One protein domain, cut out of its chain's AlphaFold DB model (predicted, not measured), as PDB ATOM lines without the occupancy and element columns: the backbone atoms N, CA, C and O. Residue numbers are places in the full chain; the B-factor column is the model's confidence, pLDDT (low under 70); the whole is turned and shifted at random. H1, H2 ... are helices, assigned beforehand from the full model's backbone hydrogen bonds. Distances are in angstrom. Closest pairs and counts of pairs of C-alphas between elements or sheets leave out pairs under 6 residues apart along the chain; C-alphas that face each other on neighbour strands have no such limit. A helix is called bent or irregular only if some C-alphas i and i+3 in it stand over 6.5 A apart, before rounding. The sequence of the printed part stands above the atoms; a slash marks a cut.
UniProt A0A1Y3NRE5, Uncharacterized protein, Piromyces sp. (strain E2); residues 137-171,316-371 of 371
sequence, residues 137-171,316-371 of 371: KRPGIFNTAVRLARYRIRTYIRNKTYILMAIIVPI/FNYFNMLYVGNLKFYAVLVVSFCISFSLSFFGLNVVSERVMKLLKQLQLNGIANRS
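Overview. This is residues 137 to 171 and 316 to 371 of the 371 residues of an uncharacterized protein of Piromyces sp. (strain E2) (UniProt A0A1Y3NRE5). One long helix, H3, makes the long axis, and H2 packs side by side with part of it, running the opposite way; H1 turns off from H2 in an L, and the short H4 follows H3's last residues at an angle. Residues 316 to 333, of which 321 to 333 belong to H3, stick out as a free arm and add much of the length. The printed part has 91 residues, with four named helices in the order H1, H2, H3, H4 and no named strand, and its class is all helix. It is extended, with a radius of gyration of the C-alphas of 21.1 A and spans of 72 by 28 by 23 A.

Arrangement. H3, residues 321 to 355, touches H2, residues 160 to 171, with its residues 338 to 349 alone. Their closest C-alphas, those of Ala 166 and Ser 342, are 4.5 A apart, and the two helices run opposite ways at a shallow tilt of 14 degrees. H1, residues 141 to 158, and H2 only just touch, with 3 pairs of C-alphas within 8 A, and touch only at the corner by their tight link; the closest C-alphas are those of Ile 157 and Ile 163, 6.7 A apart. Their lines are about perpendicular, at 88 degrees. H1 and H3 are near each other, with 5 pairs of C-alphas within 10 A. H4, residues 358 to 364, is close to H3 but not clearly touching: the closest C-alphas, those of Glu 353 and Leu 359, are 7.8 A apart. H3 and H4 run the same way at a steep tilt of 42 degrees. H4 is apart from H1 and from H2. Every O i to N i+4 pair is within hydrogen-bond range in H1 and H4, against 6 of 8 in H2 and 27 of 31 in H3.

Along the chain. H3 is 52.3 A long, from C-alpha 321 at (429.902, 307.156, 528.753) to C-alpha 355 at (394.397, 278.935, 554.796). It is neither bent nor irregular, but only just: C-alphas 344 and 347 are 6.3 A apart. H2 measures 15.3 A and is only just irregular, with C-alphas 166 and 169 6.6 A apart. H1 measures 25.6 A and begins with C-alpha 141 at (401.806, 295.140, 574.291). H4 measures 9.9 A.

Size, cuts and confidence. The C-alphas farthest apart, those of Lys 137 and Phe 316, are 72.2 A apart. Without the free residues 316 to 333, the body spans 50 by 25 by 23 A. Residues 172 to 315 are not printed, and C-alphas 171 and 316 are 37.4 A apart across this cut, which lies in the link from H2 to H3. The links from H1 to H2 and from H3 to H4 are tight. The mean pLDDT of the printed part is 82.5; residues 137 to 139 and 365 to 371 are under 70.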
ATOM      1  N   LYS A 137     395.940 287.374 583.221       62.91
ATOM      2  CA  LYS A 137     396.869 288.502 583.135       62.91
ATOM      3  C   LYS A 137     397.320 288.652 581.682       62.91
ATOM      4  O   LYS A 137     398.134 287.873 581.186       62.91
ATOM      5  N   ARG A 138     396.757 289.637 580.978       64.38
ATOM      6  CA  ARG A 138     397.068 289.875 579.564       64.38
ATOM      7  C   ARG A 138     398.547 290.261 579.426       64.38
ATOM      8  O   ARG A 138     399.019 291.115 580.181       64.38
ATOM      9  N   PRO A 139     399.296 289.655 578.490       66.75
ATOM     10  CA  PRO A 139     400.680 290.038 578.252       66.75
ATOM     11  C   PRO A 139     400.762 291.502 577.800       66.75
ATOM     12  O   PRO A 139     399.914 291.982 577.046       66.75
ATOM     13  N   GLY A 140     401.801 292.212 578.248       78.00
ATOM     14  CA  GLY A 140     402.066 293.586 577.816       78.00
ATOM     15  C   GLY A 140     402.194 293.700 576.291       78.00
ATOM     16  O   GLY A 140     402.592 292.746 575.618       78.00
ATOM     17  N   ILE A 141     401.871 294.876 575.742       80.19
ATOM     18  CA  ILE A 141     401.806 295.140 574.291       80.19
ATOM     19  C   ILE A 141     403.112 294.738 573.589       80.19
ATOM     20  O   ILE A 141     403.077 294.058 572.566       80.19
ATOM     21  N   PHE A 142     404.259 295.078 574.179       82.19
ATOM     22  CA  PHE A 142     405.574 294.733 573.639       82.19
ATOM     23  C   PHE A 142     405.823 293.218 573.599       82.19
ATOM     24  O   PHE A 142     406.222 292.678 572.571       82.19
ATOM     25  N   ASN A 143     405.501 292.501 574.680       79.25
ATOM     26  CA  ASN A 143     405.653 291.044 574.735       79.25
ATOM     27  C   ASN A 143     404.756 290.344 573.709       79.25
ATOM     28  O   ASN A 143     405.155 289.344 573.113       79.25
ATOM     29  N   THR A 144     403.564 290.887 573.465       78.75
ATOM     30  CA  THR A 144     402.662 290.416 572.409       78.75
ATOM     31  C   THR A 144     403.241 290.691 571.020       78.75
ATOM     32  O   THR A 144     403.280 289.781 570.194       78.75
ATOM     33  N   ALA A 145     403.773 291.893 570.773       83.94
ATOM     34  CA  ALA A 145     404.412 292.253 569.506       83.94
ATOM     35  C   ALA A 145     405.633 291.370 569.195       83.94
ATOM     36  O   ALA A 145     405.749 290.843 568.090       83.94
ATOM     37  N   VAL A 146     406.499 291.118 570.181       84.69
ATOM     38  CA  VAL A 146     407.665 290.232 570.029       84.69
ATOM     39  C   VAL A 146     407.234 288.789 569.765       84.69
ATOM     40  O   VAL A 146     407.805 288.125 568.899       84.69
ATOM     41  N   ARG A 147     406.203 288.289 570.461       79.88
ATOM     42  CA  ARG A 147     405.649 286.949 570.204       79.88
ATOM     43  C   ARG A 147     405.090 286.836 568.785       79.88
ATOM     44  O   ARG A 147     405.372 285.845 568.115       79.88
ATOM     45  N   LEU A 148     404.370 287.854 568.310       81.31
ATOM     46  CA  LEU A 148     403.851 287.919 566.941       81.31
ATOM     47  C   LEU A 148     404.978 287.959 565.905       81.31
ATOM     48  O   LEU A 148     404.953 287.181 564.953       81.31
ATOM     49  N   ALA A 149     405.991 288.802 566.111       83.69
ATOM     50  CA  ALA A 149     407.150 288.901 565.227       83.69
ATOM     51  C   ALA A 149     407.916 287.573 565.158       83.69
ATOM     52  O   ALA A 149     408.162 287.051 564.072       83.69
ATOM     53  N   ARG A 150     408.214 286.961 566.312       84.00
ATOM     54  CA  ARG A 150     408.892 285.659 566.388       84.00
ATOM     55  C   ARG A 150     408.088 284.558 565.698       84.00
ATOM     56  O   ARG A 150     408.667 283.719 565.010       84.00
ATOM     57  N   TYR A 151     406.767 284.554 565.865       79.25
ATOM     58  CA  TYR A 151     405.895 283.568 565.227       79.25
ATOM     59  C   TYR A 151     405.795 283.769 563.708       79.25
ATOM     60  O   TYR A 151     405.839 282.791 562.959       79.25
ATOM     61  N   ARG A 152     405.742 285.022 563.234       79.56
ATOM     62  CA  ARG A 152     405.812 285.350 561.801       79.56
ATOM     63  C   ARG A 152     407.134 284.911 561.187       79.56
ATOM     64  O   ARG A 152     407.123 284.163 560.218       79.56
ATOM     65  N   ILE A 153     408.262 285.268 561.804       81.31
ATOM     66  CA  ILE A 153     409.600 284.843 561.358       81.31
ATOM     67  C   ILE A 153     409.676 283.312 561.276       81.31
ATOM     68  O   ILE A 153     410.108 282.764 560.265       81.31
ATOM     69  N   ARG A 154     409.184 282.599 562.297       81.56
ATOM     70  CA  ARG A 154     409.166 281.128 562.302       81.56
ATOM     71  C   ARG A 154     408.279 280.539 561.202       81.56
ATOM     72  O   ARG A 154     408.632 279.511 560.633       81.56
ATOM     73  N   THR A 155     407.146 281.171 560.901       76.94
ATOM     74  CA  THR A 155     406.261 280.757 559.802       76.94
ATOM     75  C   THR A 155     406.952 280.923 558.449       76.94
ATOM     76  O   THR A 155     406.930 279.983 557.655       76.94
ATOM     77  N   TYR A 156     407.650 282.043 558.226       77.94
ATOM     78  CA  TYR A 156     408.444 282.255 557.011       77.94
ATOM     79  C   TYR A 156     409.579 281.234 556.881       77.94
ATOM     80  O   TYR A 156     409.752 280.664 555.810       77.94
ATOM     81  N   ILE A 157     410.283 280.916 557.975       79.31
ATOM     82  CA  ILE A 157     411.373 279.921 557.980       79.31
ATOM     83  C   ILE A 157     410.862 278.483 557.757       79.31
ATOM     84  O   ILE A 157     411.588 277.616 557.275       79.31
ATOM     85  N   ARG A 158     409.601 278.195 558.090       82.62
ATOM     86  CA  ARG A 158     409.018 276.868 557.858       82.62
ATOM     87  C   ARG A 158     408.604 276.661 556.398       82.62
ATOM     88  O   ARG A 158     408.575 275.521 555.936       82.62
ATOM     89  N   ASN A 159     408.293 277.735 555.673       82.19
ATOM     90  CA  ASN A 159     407.915 277.664 554.265       82.19
ATOM     91  C   ASN A 159     409.162 277.656 553.364       82.19
ATOM     92  O   ASN A 159     409.625 278.700 552.902       82.19
ATOM     93  N   LYS A 160     409.696 276.456 553.096       83.50
ATOM     94  CA  LYS A 160     410.901 276.263 552.266       83.50
ATOM     95  C   LYS A 160     410.777 276.902 550.879       83.50
ATOM     96  O   LYS A 160     411.746 277.480 550.398       83.50
ATOM     97  N   THR A 161     409.594 276.849 550.266       83.81
ATOM     98  CA  THR A 161     409.343 277.428 548.939       83.81
ATOM     99  C   THR A 161     409.466 278.947 548.955       83.81
ATOM    100  O   THR A 161     410.077 279.521 548.058       83.81
ATOM    101  N   TYR A 162     408.940 279.601 549.995       86.00
ATOM    102  CA  TYR A 162     409.069 281.049 550.145       86.00
ATOM    103  C   TYR A 162     410.522 281.465 550.363       86.00
ATOM    104  O   TYR A 162     410.997 282.378 549.699       86.00
ATOM    105  N   ILE A 163     411.249 280.782 551.250       87.38
ATOM    106  CA  ILE A 163     412.668 281.085 551.487       87.38
ATOM    107  C   ILE A 163     413.471 280.921 550.200       87.38
ATOM    108  O   ILE A 163     414.283 281.780 549.868       87.38
ATOM    109  N   LEU A 164     413.232 279.836 549.461       89.19
ATOM    110  CA  LEU A 164     413.923 279.583 548.207       89.19
ATOM    111  C   LEU A 164     413.653 280.701 547.194       89.19
ATOM    112  O   LEU A 164     414.591 281.317 546.699       89.19
ATOM    113  N   MET A 165     412.381 280.991 546.920       89.81
ATOM    114  CA  MET A 165     412.000 281.901 545.840       89.81
ATOM    115  C   MET A 165     412.151 283.379 546.208       89.81
ATOM    116  O   MET A 165     412.666 284.153 545.415       89.81
ATOM    117  N   ALA A 166     411.738 283.794 547.402       89.44
ATOM    118  CA  ALA A 166     411.726 285.205 547.782       89.44
ATOM    119  C   ALA A 166     413.052 285.696 548.382       89.44
ATOM    120  O   ALA A 166     413.257 286.901 548.470       89.44
ATOM    121  N   ILE A 167     413.931 284.793 548.836       90.00
ATOM    122  CA  ILE A 167     415.179 285.167 549.520       90.00
ATOM    123  C   ILE A 167     416.391 284.586 548.790       90.00
ATOM    124  O   ILE A 167     417.229 285.343 548.305       90.00
ATOM    125  N   ILE A 168     416.491 283.259 548.677       93.31
ATOM    126  CA  ILE A 168     417.698 282.603 548.148       93.31
ATOM    127  C   ILE A 168     417.916 282.941 546.670       93.31
ATOM    128  O   ILE A 168     419.034 283.273 546.296       93.31
ATOM    129  N   VAL A 169     416.874 282.892 545.834       94.19
ATOM    130  CA  VAL A 169     416.993 283.174 544.393       94.19
ATOM    131  C   VAL A 169     417.442 284.622 544.122       94.19
ATOM    132  O   VAL A 169     418.461 284.781 543.453       94.19
ATOM    133  N   PRO A 170     416.795 285.676 544.663       94.81
ATOM    134  CA  PRO A 170     417.262 287.056 544.507       94.81
ATOM    135  C   PRO A 170     418.694 287.275 544.998       94.81
ATOM    136  O   PRO A 170     419.483 287.928 544.319       94.81
ATOM    137  N   ILE A 171     419.050 286.703 546.153       95.12
ATOM    138  CA  ILE A 171     420.409 286.807 546.699       95.12
ATOM    139  C   ILE A 171     421.409 286.087 545.792       95.12
ATOM    140  O   ILE A 171     422.483 286.623 545.537       95.12
ATOM    141  N   PHE A 316     442.427 314.889 531.610       87.56
ATOM    142  CA  PHE A 316     441.335 314.368 532.422       87.56
ATOM    143  C   PHE A 316     441.156 312.871 532.198       87.56
ATOM    144  O   PHE A 316     441.206 312.386 531.066       87.56
ATOM    145  N   ASN A 317     440.854 312.161 533.284       84.75
ATOM    146  CA  ASN A 317     440.466 310.763 533.209       84.75
ATOM    147  C   ASN A 317     439.272 310.619 532.267       84.75
ATOM    148  O   ASN A 317     438.246 311.288 532.424       84.75
ATOM    149  N   TYR A 318     439.412 309.728 531.298       83.00
ATOM    150  CA  TYR A 318     438.371 309.451 530.325       83.00
ATOM    151  C   TYR A 318     437.704 308.117 530.649       83.00
ATOM    152  O   TYR A 318     438.330 307.159 531.094       83.00
ATOM    153  N   PHE A 319     436.396 308.062 530.441       82.12
ATOM    154  CA  PHE A 319     435.642 306.821 530.459       82.12
ATOM    155  C   PHE A 319     434.604 306.882 529.351       82.12
ATOM    156  O   PHE A 319     434.041 307.939 529.051       82.12
ATOM    157  N   ASN A 320     434.314 305.736 528.746       84.38
ATOM    158  CA  ASN A 320     433.306 305.695 527.706       84.38
ATOM    159  C   ASN A 320     431.898 305.731 528.325       84.38
ATOM    160  O   ASN A 320     431.395 304.734 528.850       84.38
ATOM    161  N   MET A 321     431.255 306.900 528.243       84.69
ATOM    162  CA  MET A 321     429.902 307.156 528.753       84.69
ATOM    163  C   MET A 321     428.869 306.124 528.283       84.69
ATOM    164  O   MET A 321     428.033 305.709 529.084       84.69
ATOM    165  N   LEU A 322     428.925 305.676 527.022       85.75
ATOM    166  CA  LEU A 322     427.958 304.716 526.476       85.75
ATOM    167  C   LEU A 322     428.080 303.348 527.154       85.75
ATOM    168  O   LEU A 322     427.076 302.753 527.541       85.75
ATOM    169  N   TYR A 323     429.307 302.865 527.346       82.88
ATOM    170  CA  TYR A 323     429.548 301.568 527.981       82.88
ATOM    171  C   TYR A 323     429.171 301.597 529.461       82.88
ATOM    172  O   TYR A 323     428.429 300.731 529.925       82.88
ATOM    173  N   VAL A 324     429.613 302.630 530.185       85.44
ATOM    174  CA  VAL A 324     429.259 302.812 531.599       85.44
ATOM    175  C   VAL A 324     427.746 302.975 531.761       85.44
ATOM    176  O   VAL A 324     427.163 302.408 532.685       85.44
ATOM    177  N   GLY A 325     427.094 303.709 530.857       87.88
ATOM    178  CA  GLY A 325     425.644 303.891 530.836       87.88
ATOM    179  C   GLY A 325     424.889 302.574 530.652       87.88
ATOM    180  O   GLY A 325     424.028 302.245 531.469       87.88
ATOM    181  N   ASN A 326     425.259 301.784 529.640       88.88
ATOM    182  CA  ASN A 326     424.647 300.481 529.372       88.88
ATOM    183  C   ASN A 326     424.799 299.525 530.560       88.88
ATOM    184  O   ASN A 326     423.832 298.904 530.997       88.88
ATOM    185  N   LEU A 327     426.002 299.435 531.128       89.88
ATOM    186  CA  LEU A 327     426.277 298.548 532.255       89.88
ATOM    187  C   LEU A 327     425.478 298.958 533.503       89.88
ATOM    188  O   LEU A 327     424.858 298.109 534.145       89.88
ATOM    189  N   LYS A 328     425.402 300.264 533.799       89.50
ATOM    190  CA  LYS A 328     424.548 300.800 534.872       89.50
ATOM    191  C   LYS A 328     423.076 300.453 534.656       89.50
ATOM    192  O   LYS A 328     422.417 300.036 535.607       89.50
ATOM    193  N   PHE A 329     422.569 300.590 533.431       93.19
ATOM    194  CA  PHE A 329     421.185 300.250 533.104       93.19
ATOM    195  C   PHE A 329     420.873 298.779 533.412       93.19
ATOM    196  O   PHE A 329     419.916 298.494 534.134       93.19
ATOM    197  N   TYR A 330     421.715 297.846 532.954       92.88
ATOM    198  CA  TYR A 330     421.533 296.420 533.247       92.88
ATOM    199  C   TYR A 330     421.638 296.105 534.742       92.88
ATOM    200  O   TYR A 330     420.838 295.324 535.258       92.88
ATOM    201  N   ALA A 331     422.572 296.737 535.459       93.75
ATOM    202  CA  ALA A 331     422.707 296.558 536.902       93.75
ATOM    203  C   ALA A 331     421.444 297.002 537.657       93.75
ATOM    204  O   ALA A 331     420.934 296.265 538.502       93.75
ATOM    205  N   VAL A 332     420.894 298.170 537.309       95.31
ATOM    206  CA  VAL A 332     419.637 298.670 537.885       95.31
ATOM    207  C   VAL A 332     418.474 297.731 537.567       95.31
ATOM    208  O   VAL A 332     417.663 297.453 538.450       95.31
ATOM    209  N   LEU A 333     418.404 297.194 536.346       96.12
ATOM    210  CA  LEU A 333     417.359 296.251 535.944       96.12
ATOM    211  C   LEU A 333     417.416 294.970 536.789       96.12
ATOM    212  O   LEU A 333     416.396 294.555 537.334       96.12
ATOM    213  N   VAL A 334     418.605 294.389 536.980       96.25
ATOM    214  CA  VAL A 334     418.794 293.188 537.814       96.25
ATOM    215  C   VAL A 334     418.371 293.441 539.262       96.25
ATOM    216  O   VAL A 334     417.644 292.632 539.842       96.25
ATOM    217  N   VAL A 335     418.778 294.571 539.847       95.56
ATOM    218  CA  VAL A 335     418.391 294.941 541.218       95.56
ATOM    219  C   VAL A 335     416.877 295.139 541.321       95.56
ATOM    220  O   VAL A 335     416.241 294.586 542.221       95.56
ATOM    221  N   SER A 336     416.283 295.869 540.376       96.19
ATOM    222  CA  SER A 336     414.838 296.110 540.314       96.19
ATOM    223  C   SER A 336     414.047 294.807 540.185       96.19
ATOM    224  O   SER A 336     413.056 294.604 540.894       96.19
ATOM    225  N   PHE A 337     414.519 293.882 539.346       95.00
ATOM    226  CA  PHE A 337     413.935 292.555 539.204       95.00
ATOM    227  C   PHE A 337     413.998 291.776 540.520       95.00
ATOM    228  O   PHE A 337     412.982 291.240 540.946       95.00
ATOM    229  N   CYS A 338     415.140 291.764 541.213       95.25
ATOM    230  CA  CYS A 338     415.285 291.054 542.487       95.25
ATOM    231  C   CYS A 338     414.316 291.576 543.561       95.25
ATOM    232  O   CYS A 338     413.689 290.785 544.273       95.25
ATOM    233  N   ILE A 339     414.147 292.899 543.652       93.31
ATOM    234  CA  ILE A 339     413.205 293.531 544.588       93.31
ATOM    235  C   ILE A 339     411.759 293.188 544.208       93.31
ATOM    236  O   ILE A 339     410.990 292.713 545.046       93.31
ATOM    237  N   SER A 340     411.396 293.381 542.938       93.62
ATOM    238  CA  SER A 340     410.035 293.144 542.436       93.62
ATOM    239  C   SER A 340     409.632 291.673 542.550       93.62
ATOM    240  O   SER A 340     408.525 291.356 542.989       93.62
ATOM    241  N   PHE A 341     410.552 290.763 542.224       91.69
ATOM    242  CA  PHE A 341     410.366 289.323 542.366       91.69
ATOM    243  C   PHE A 341     410.093 288.958 543.824       91.69
ATOM    244  O   PHE A 341     409.101 288.290 544.104       91.69
ATOM    245  N   SER A 342     410.882 289.481 544.767       89.44
ATOM    246  CA  SER A 342     410.668 289.262 546.204       89.44
ATOM    247  C   SER A 342     409.288 289.747 546.672       89.44
ATOM    248  O   SER A 342     408.598 289.036 547.407       89.44
ATOM    249  N   LEU A 343     408.843 290.921 546.204       89.88
ATOM    250  CA  LEU A 343     407.521 291.474 546.529       89.88
ATOM    251  C   LEU A 343     406.372 290.600 546.008       89.88
ATOM    252  O   LEU A 343     405.358 290.457 546.695       89.88
ATOM    253  N   SER A 344     406.525 289.981 544.836       88.94
ATOM    254  CA  SER A 344     405.478 289.141 544.241       88.94
ATOM    255  C   SER A 344     405.094 287.941 545.126       88.94
ATOM    256  O   SER A 344     403.921 287.571 545.209       88.94
ATOM    257  N   PHE A 345     406.045 287.392 545.891       86.56
ATOM    258  CA  PHE A 345     405.802 286.261 546.793       86.56
ATOM    259  C   PHE A 345     405.129 286.653 548.114       86.56
ATOM    260  O   PHE A 345     404.645 285.778 548.839       86.56
ATOM    261  N   PHE A 346     405.032 287.947 548.432       83.44
ATOM    262  CA  PHE A 346     404.344 288.399 549.639       83.44
ATOM    263  C   PHE A 346     402.853 288.028 549.617       83.44
ATOM    264  O   PHE A 346     402.317 287.549 550.618       83.44
ATOM    265  N   GLY A 347     402.195 288.162 548.460       82.94
ATOM    266  CA  GLY A 347     400.782 287.805 548.299       82.94
ATOM    267  C   GLY A 347     400.505 286.324 548.569       82.94
ATOM    268  O   GLY A 347     399.554 285.988 549.279       82.94
ATOM    269  N   LEU A 348     401.381 285.433 548.091       80.12
ATOM    270  CA  LEU A 348     401.281 283.991 548.339       80.12
ATOM    271  C   LEU A 348     401.357 283.661 549.834       80.12
ATOM    272  O   LEU A 348     400.602 282.818 550.325       80.12
ATOM    273  N   ASN A 349     402.203 284.368 550.587       78.44
ATOM    274  CA  ASN A 349     402.272 284.185 552.032       78.44
ATOM    275  C   ASN A 349     400.980 284.614 552.728       78.44
ATOM    276  O   ASN A 349     400.483 283.867 553.567       78.44
ATOM    277  N   VAL A 350     400.393 285.751 552.350       82.88
ATOM    278  CA  VAL A 350     399.127 286.224 552.941       82.88
ATOM    279  C   VAL A 350     398.004 285.204 552.733       82.88
ATOM    280  O   VAL A 350     397.233 284.924 553.655       82.88
ATOM    281  N   VAL A 351     397.929 284.596 551.547       83.56
ATOM    282  CA  VAL A 351     396.964 283.522 551.269       83.56
ATOM    283  C   VAL A 351     397.253 282.297 552.139       83.56
ATOM    284  O   VAL A 351     396.335 281.758 552.759       83.56
ATOM    285  N   SER A 352     398.522 281.899 552.264       79.31
ATOM    286  CA  SER A 352     398.920 280.759 553.100       79.31
ATOM    287  C   SER A 352     398.553 280.951 554.582       79.31
ATOM    288  O   SER A 352     398.075 280.017 555.229       79.31
ATOM    289  N   GLU A 353     398.675 282.175 555.112       81.88
ATOM    290  CA  GLU A 353     398.283 282.512 556.485       81.88
ATOM    291  C   GLU A 353     396.766 282.396 556.693       81.88
ATOM    292  O   GLU A 353     396.315 281.897 557.732       81.88
ATOM    293  N   ARG A 354     395.964 282.810 555.701       83.50
ATOM    294  CA  ARG A 354     394.500 282.664 555.755       83.50
ATOM    295  C   ARG A 354     394.085 281.197 555.757       83.50
ATOM    296  O   ARG A 354     393.257 280.813 556.582       83.50
ATOM    297  N   VAL A 355     394.682 280.379 554.887       83.56
ATOM    298  CA  VAL A 355     394.397 278.935 554.796       83.56
ATOM    299  C   VAL A 355     394.717 278.230 556.113       83.56
ATOM    300  O   VAL A 355     393.898 277.471 556.626       83.56
ATOM    301  N   MET A 356     395.856 278.559 556.728       80.06
ATOM    302  CA  MET A 356     396.264 278.002 558.023       80.06
ATOM    303  C   MET A 356     395.453 278.543 559.213       80.06
ATOM    304  O   MET A 356     395.718 278.168 560.355       80.06
ATOM    305  N   LYS A 357     394.464 279.423 558.972       82.94
ATOM    306  CA  LYS A 357     393.629 280.071 559.999       82.94
ATOM    307  C   LYS A 357     394.485 280.673 561.116       82.94
ATOM    308  O   LYS A 357     394.133 280.615 562.295       82.94
ATOM    309  N   LEU A 358     395.610 281.268 560.732       76.50
ATOM    310  CA  LEU A 358     396.670 281.695 561.643       76.50
ATOM    311  C   LEU A 358     396.151 282.740 562.646       76.50
ATOM    312  O   LEU A 358     396.430 282.672 563.839       76.50
ATOM    313  N   LEU A 359     395.260 283.625 562.189       76.19
ATOM    314  CA  LEU A 359     394.543 284.574 563.041       76.19
ATOM    315  C   LEU A 359     393.695 283.884 564.127       76.19
ATOM    316  O   LEU A 359     393.720 284.314 565.276       76.19
ATOM    317  N   LYS A 360     393.015 282.773 563.809       77.12
ATOM    318  CA  LYS A 360     392.249 282.000 564.802       77.12
ATOM    319  C   LYS A 360     393.168 281.327 565.822       77.12
ATOM    320  O   LYS A 360     392.845 281.305 567.002       77.12
ATOM    321  N   GLN A 361     394.331 280.823 565.400       76.31
ATOM    322  CA  GLN A 361     395.325 280.261 566.326       76.31
ATOM    323  C   GLN A 361     395.871 281.320 567.296       76.31
ATOM    324  O   GLN A 361     396.085 281.032 568.471       76.31
ATOM    325  N   LEU A 362     396.068 282.556 566.833       75.12
ATOM    326  CA  LEU A 362     396.492 283.669 567.688       75.12
ATOM    327  C   LEU A 362     395.391 284.081 568.677       75.12
ATOM    328  O   LEU A 362     395.690 284.309 569.848       75.12
ATOM    329  N   GLN A 363     394.128 284.094 568.238       73.44
ATOM    330  CA  GLN A 363     392.971 284.338 569.108       73.44
ATOM    331  C   GLN A 363     392.832 283.274 570.203       73.44
ATOM    332  O   GLN A 363     392.646 283.623 571.367       73.44
ATOM    333  N   LEU A 364     393.001 281.991 569.859       71.06
ATOM    334  CA  LEU A 364     393.006 280.888 570.830       71.06
ATOM    335  C   LEU A 364     394.146 281.014 571.855       71.06
ATOM    336  O   LEU A 364     393.970 280.654 573.013       71.06
ATOM    337  N   ASN A 365     395.285 281.588 571.458       68.62
ATOM    338  CA  ASN A 365     396.416 281.875 572.347       68.62
ATOM    339  C   ASN A 365     396.268 283.198 573.133       68.62
ATOM    340  O   ASN A 365     397.243 283.690 573.706       68.62
ATOM    341  N   GLY A 366     395.068 283.788 573.163       65.06
ATOM    342  CA  GLY A 366     394.746 284.961 573.981       65.06
ATOM    343  C   GLY A 366     395.063 286.315 573.339       65.06
ATOM    344  O   GLY A 366     395.010 287.338 574.023       65.06
ATOM    345  N   ILE A 367     395.381 286.360 572.041       68.25
ATOM    346  CA  ILE A 367     395.553 287.617 571.299       68.25
ATOM    347  C   ILE A 367     394.183 288.050 570.773       68.25
ATOM    348  O   ILE A 367     393.730 287.604 569.720       68.25
ATOM    349  N   ALA A 368     393.498 288.904 571.531       62.00
ATOM    350  CA  ALA A 368     392.220 289.469 571.117       62.00
ATOM    351  C   ALA A 368     392.412 290.504 569.996       62.00
ATOM    352  O   ALA A 368     393.366 291.286 570.026       62.00
ATOM    353  N   ASN A 369     391.470 290.554 569.049       57.72
ATOM    354  CA  ASN A 369     391.338 291.725 568.189       57.72
ATOM    355  C   ASN A 369     390.989 292.906 569.102       57.72
ATOM    356  O   ASN A 369     389.954 292.881 569.767       57.72
ATOM    357  N   ARG A 370     391.850 293.925 569.160       52.19
ATOM    358  CA  ARG A 370     391.377 295.246 569.573       52.19
ATOM    359  C   ARG A 370     390.438 295.710 568.461       52.19
ATOM    360  O   ARG A 370     390.908 295.922 567.346       52.19
ATOM    361  N   SER A 371     389.140 295.729 568.756       35.91
ATOM    362  CA  SER A 371     388.165 296.545 568.030       35.91
ATOM    363  C   SER A 371     388.513 298.011 568.206       35.91
ATOM    364  O   SER A 371     388.782 298.367 569.382       35.91
TER     365      SER A 371